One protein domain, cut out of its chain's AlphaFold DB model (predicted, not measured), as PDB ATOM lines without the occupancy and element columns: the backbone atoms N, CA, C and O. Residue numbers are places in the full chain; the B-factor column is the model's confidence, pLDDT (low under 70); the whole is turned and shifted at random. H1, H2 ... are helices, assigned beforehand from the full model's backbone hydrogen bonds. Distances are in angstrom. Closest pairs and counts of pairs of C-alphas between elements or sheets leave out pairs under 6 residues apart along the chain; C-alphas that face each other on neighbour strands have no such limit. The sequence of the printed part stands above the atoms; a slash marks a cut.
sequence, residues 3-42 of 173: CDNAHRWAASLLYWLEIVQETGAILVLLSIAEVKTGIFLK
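What this domain is: This is residues 3 to 42 of the 173 residues of an uncharacterized protein of Microcystis aeruginosa EAWAG127a (UniProt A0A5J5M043). One helix, H1, has a much shorter one, H2, packed on it, and between them the chain makes a wide loop, residues 23 to 37, which runs back past H1 and then returns to it as H2. The printed part has 40 residues with two named helices, H1 then H2, and no named strand; the class is all helix, with 16 residues in named elements, under half. It is compact, with a radius of gyration of the C-alphas of 9.5 A, and elongated, spanning 26 by 17 by 15 A.

How they stand to each other: Go along from Cys 3 to H1, residues 11 to 22, where every O i to N i+4 pair is within hydrogen-bond range. After a long link of 15 residues comes H2, residues 38 to 41, too short for such a pair; its one O i to N i+3 pair is within range. H1 and H2 touch; their closest C-alphas, those of Glu 18 and Ile 39, are 5.5 A apart.

Where its parts are: Find C-alpha 11 at (-12.596, 3.426, 145.814); from there H1 runs 16.9 A to C-alpha 22. H2 ends at C-alpha 41, (-20.429, 13.270, 140.920).

The domain as a whole: The C-alphas farthest apart, those of Thr 23 and Ile 32, are 26.5 A apart. The printed part has no cut, and no printed residue is under 70 in pLDDT.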
ATOM      1  N   CYS A   3     -27.724  -0.783 145.056       88.25
ATOM      2  CA  CYS A   3     -26.642  -0.905 146.026       88.25
ATOM      3  C   CYS A   3     -26.946  -0.058 147.254       88.25
ATOM      4  O   CYS A   3     -27.042   1.165 147.149       88.25
ATOM      5  N   ASP A   4     -27.064  -0.702 148.414       88.00
ATOM      6  CA  ASP A   4     -27.230   0.000 149.681       88.00
ATOM      7  C   ASP A   4     -25.882   0.334 150.338       88.00
ATOM      8  O   ASP A   4     -24.889  -0.379 150.167       88.00
ATOM      9  N   ASN A   5     -25.845   1.428 151.100       87.50
ATOM     10  CA  ASN A   5     -24.660   1.937 151.795       87.50
ATOM     11  C   ASN A   5     -23.426   2.145 150.894       87.50
ATOM     12  O   ASN A   5     -22.289   1.941 151.329       87.50
ATOM     13  N   ALA A   6     -23.636   2.616 149.664       86.81
ATOM     14  CA  ALA A   6     -22.578   2.755 148.662       86.81
ATOM     15  C   ALA A   6     -21.444   3.715 149.091       86.81
ATOM     16  O   ALA A   6     -20.309   3.577 148.647       86.81
ATOM     17  N   HIS A   7     -21.702   4.645 150.018       84.44
ATOM     18  CA  HIS A   7     -20.680   5.535 150.589       84.44
ATOM     19  C   HIS A   7     -19.574   4.837 151.383       84.44
ATOM     20  O   HIS A   7     -18.541   5.445 151.650       84.44
ATOM     21  N   ARG A   8     -19.788   3.588 151.808       87.38
ATOM     22  CA  ARG A   8     -18.796   2.818 152.572       87.38
ATOM     23  C   ARG A   8     -17.880   1.989 151.680       87.38
ATOM     24  O   ARG A   8     -16.986   1.318 152.191       87.38
ATOM     25  N   TRP A   9     -18.152   1.955 150.381       89.62
ATOM     26  CA  TRP A   9     -17.470   1.060 149.463       89.62
ATOM     27  C   TRP A   9     -16.067   1.578 149.148       89.62
ATOM     28  O   TRP A   9     -15.815   2.783 149.135       89.62
ATOM     29  N   ALA A  10     -15.141   0.649 148.909       89.50
ATOM     30  CA  ALA A  10     -13.773   0.990 148.545       89.50
ATOM     31  C   ALA A  10     -13.732   1.733 147.199       89.50
ATOM     32  O   ALA A  10     -14.534   1.461 146.303       89.50
ATOM     33  N   ALA A  11     -12.752   2.625 147.031       87.19
ATOM     34  CA  ALA A  11     -12.596   3.426 145.814       87.19
ATOM     35  C   ALA A  11     -12.469   2.573 144.540       87.19
ATOM     36  O   ALA A  11     -13.014   2.938 143.503       87.19
ATOM     37  N   SER A  12     -11.819   1.408 144.627       90.81
ATOM     38  CA  SER A  12     -11.710   0.457 143.514       90.81
ATOM     39  C   SER A  12     -13.072  -0.056 143.040       90.81
ATOM     40  O   SER A  12     -13.307  -0.147 141.839       90.81
ATOM     41  N   LEU A  13     -13.990  -0.340 143.968       90.44
ATOM     42  CA  LEU A  13     -15.340  -0.797 143.640       90.44
ATOM     43  C   LEU A  13     -16.173   0.332 143.024       90.44
ATOM     44  O   LEU A  13     -16.921   0.097 142.081       90.44
ATOM     45  N   LEU A  14     -16.010   1.564 143.514       88.81
ATOM     46  CA  LEU A  14     -16.664   2.739 142.934       88.81
ATOM     47  C   LEU A  14     -16.174   3.030 141.509       88.81
ATOM     48  O   LEU A  14     -16.989   3.355 140.653       88.81
ATOM     49  N   TYR A  15     -14.876   2.860 141.245       90.00
ATOM     50  CA  TYR A  15     -14.306   3.004 139.903       90.00
ATOM     51  C   TYR A  15     -14.791   1.902 138.956       90.00
ATOM     52  O   TYR A  15     -15.128   2.156 137.806       90.00
ATOM     53  N   TRP A  16     -14.907   0.666 139.448       91.00
ATOM     54  CA  TRP A  16     -15.488  -0.421 138.661       91.00
ATOM     55  C   TRP A  16     -16.955  -0.151 138.286       91.00
ATOM     56  O   TRP A  16     -17.345  -0.374 137.142       91.00
ATOM     57  N   LEU A  17     -17.759   0.387 139.211       90.31
ATOM     58  CA  LEU A  17     -19.138   0.792 138.914       90.31
ATOM     59  C   LEU A  17     -19.215   1.876 137.839       90.31
ATOM     60  O   LEU A  17     -20.183   1.914 137.088       90.31
ATOM     61  N   GLU A  18     -18.217   2.751 137.769       89.75
ATOM     62  CA  GLU A  18     -18.139   3.816 136.769       89.75
ATOM     63  C   GLU A  18     -17.996   3.228 135.362       89.75
ATOM     64  O   GLU A  18     -18.766   3.571 134.469       89.75
ATOM     65  N   ILE A  19     -17.118   2.234 135.201       90.88
ATOM     66  CA  ILE A  19     -16.972   1.482 133.947       90.88
ATOM     67  C   ILE A  19     -18.290   0.778 133.587       90.88
ATOM     68  O   ILE A  19     -18.745   0.824 132.446       90.88
ATOM     69  N   VAL A  20     -18.950   0.151 134.566       90.12
ATOM     70  CA  VAL A  20     -20.245  -0.518 134.358       90.12
ATOM     71  C   VAL A  20     -21.329   0.479 133.933       90.12
ATOM     72  O   VAL A  20     -22.134   0.177 133.052       90.12
ATOM     73  N   GLN A  21     -21.339   1.685 134.495       89.88
ATOM     74  CA  GLN A  21     -22.254   2.744 134.076       89.88
ATOM     75  C   GLN A  21     -22.018   3.150 132.614       89.88
ATOM     76  O   GLN A  21     -22.981   3.315 131.865       89.88
ATOM     77  N   GLU A  22     -20.756   3.283 132.200       89.12
ATOM     78  CA  GLU A  22     -20.375   3.653 130.828       89.12
ATOM     79  C   GLU A  22     -20.822   2.610 129.795       89.12
ATOM     80  O   GLU A  22     -21.166   2.966 128.671       89.12
ATOM     81  N   THR A  23     -20.940   1.338 130.188       90.94
ATOM     82  CA  THR A  23     -21.526   0.288 129.332       90.94
ATOM     83  C   THR A  23     -23.052   0.380 129.166       90.94
ATOM     84  O   THR A  23     -23.646  -0.444 128.474       90.94
ATOM     85  N   GLY A  24     -23.705   1.375 129.777       87.31
ATOM     86  CA  GLY A  24     -25.151   1.603 129.687       87.31
ATOM     87  C   GLY A  24     -25.976   0.899 130.767       87.31
ATOM     88  O   GLY A  24     -27.202   0.825 130.659       87.31
ATOM     89  N   ALA A  25     -25.345   0.373 131.820       88.81
ATOM     90  CA  ALA A  25     -26.063  -0.290 132.901       88.81
ATOM     91  C   ALA A  25     -26.810   0.714 133.798       88.81
ATOM     92  O   ALA A  25     -26.276   1.746 134.206       88.81
ATOM     93  N   ILE A  26     -28.043   0.371 134.187       88.44
ATOM     94  CA  ILE A  26     -28.833   1.172 135.132       88.44
ATOM     95  C   ILE A  26     -28.359   0.886 136.563       88.44
ATOM     96  O   ILE A  26     -28.522  -0.226 137.087       88.44
ATOM     97  N   LEU A  27     -27.798   1.906 137.212       89.88
ATOM     98  CA  LEU A  27     -27.282   1.855 138.579       89.88
ATOM     99  C   LEU A  27     -28.114   2.739 139.511       89.88
ATOM    100  O   LEU A  27     -28.402   3.891 139.199       89.88
ATOM    101  N   VAL A  28     -28.459   2.201 140.680       89.88
ATOM    102  CA  VAL A  28     -29.103   2.937 141.773       89.88
ATOM    103  C   VAL A  28     -28.243   2.773 143.019       89.88
ATOM    104  O   VAL A  28     -28.126   1.671 143.558       89.88
ATOM    105  N   LEU A  29     -27.632   3.868 143.465       89.81
ATOM    106  CA  LEU A  29     -26.763   3.901 144.638       89.81
ATOM    107  C   LEU A  29     -27.469   4.631 145.779       89.81
ATOM    108  O   LEU A  29     -27.823   5.801 145.650       89.81
ATOM    109  N   LEU A  30     -27.652   3.946 146.904       89.75
ATOM    110  CA  LEU A  30     -28.236   4.517 148.112       89.75
ATOM    111  C   LEU A  30     -27.114   4.914 149.072       89.75
ATOM    112  O   LEU A  30     -26.155   4.169 149.307       89.75
ATOM    113  N   SER A  31     -27.230   6.111 149.638       86.12
ATOM    114  CA  SER A  31     -26.252   6.644 150.577       86.12
ATOM    115  C   SER A  31     -26.914   7.477 151.667       86.12
ATOM    116  O   SER A  31     -27.851   8.225 151.407       86.12
ATOM    117  N   ILE A  32     -26.375   7.369 152.884       83.12
ATOM    118  CA  ILE A  32     -26.771   8.175 154.045       83.12
ATOM    119  C   ILE A  32     -26.003   9.507 154.070       83.12
ATOM    120  O   ILE A  32     -26.492  10.497 154.609       83.12
ATOM    121  N   ALA A  33     -24.803   9.541 153.484       78.19
ATOM    122  CA  ALA A  33     -23.936  10.713 153.444       78.19
ATOM    123  C   ALA A  33     -23.745  11.220 152.012       78.19
ATOM    124  O   ALA A  33     -23.742  10.446 151.052       78.19
ATOM    125  N   GLU A  34     -23.535  12.524 151.870       74.75
ATOM    126  CA  GLU A  34     -23.118  13.090 150.593       74.75
ATOM    127  C   GLU A  34     -21.653  12.724 150.324       74.75
ATOM    128  O   GLU A  34     -20.749  13.145 151.044       74.75
ATOM    129  N   VAL A  35     -21.430  11.927 149.279       77.44
ATOM    130  CA  VAL A  35     -20.097  11.522 148.827       77.44
ATOM    131  C   VAL A  35     -19.718  12.386 147.635       77.44
ATOM    132  O   VAL A  35     -20.360  12.329 146.592       77.44
ATOM    133  N   LYS A  36     -18.673  13.200 147.784       79.50
ATOM    134  CA  LYS A  36     -18.234  14.173 146.768       79.50
ATOM    135  C   LYS A  36     -17.095  13.639 145.896       79.50
ATOM    136  O   LYS A  36     -16.159  14.370 145.589       79.50
ATOM    137  N   THR A  37     -17.126  12.353 145.559       79.00
ATOM    138  CA  THR A  37     -16.024  11.679 144.855       79.00
ATOM    139  C   THR A  37     -16.527  10.614 143.886       79.00
ATOM    140  O   THR A  37     -17.509   9.932 144.178       79.00
ATOM    141  N   GLY A  38     -15.797  10.407 142.786       81.56
ATOM    142  CA  GLY A  38     -16.020   9.307 141.839       81.56
ATOM    143  C   GLY A  38     -17.386   9.351 141.152       81.56
ATOM    144  O   GLY A  38     -17.911  10.430 140.865       81.56
ATOM    145  N   ILE A  39     -17.978   8.170 140.943       86.62
ATOM    146  CA  ILE A  39     -19.267   7.980 140.260       86.62
ATOM    147  C   ILE A  39     -20.411   8.840 140.833       86.62
ATOM    148  O   ILE A  39     -21.281   9.281 140.088       86.62
ATOM    149  N   PHE A  40     -20.383   9.176 142.128       87.12
ATOM    150  CA  PHE A  40     -21.411  10.011 142.761       87.12
ATOM    151  C   PHE A  40     -21.500  11.432 142.183       87.12
ATOM    152  O   PHE A  40     -22.564  12.035 142.257       87.12
ATOM    153  N   LEU A  41     -20.420  11.961 141.589       86.19
ATOM    154  CA  LEU A  41     -20.429  13.270 140.920       86.19
ATOM    155  C   LEU A  41     -21.043  13.216 139.513       86.19
ATOM    156  O   LEU A  41     -21.493  14.241 139.007       86.19
ATOM    157  N   LYS A  42     -21.039  12.040 138.873       84.69
ATOM    158  CA  LYS A  42     -21.548  11.834 137.506       84.69
ATOM    159  C   LYS A  42     -23.029  11.439 137.473       84.69
ATOM    160  O   LYS A  42     -23.662  11.526 136.424       84.69
TER     161      LYS A  42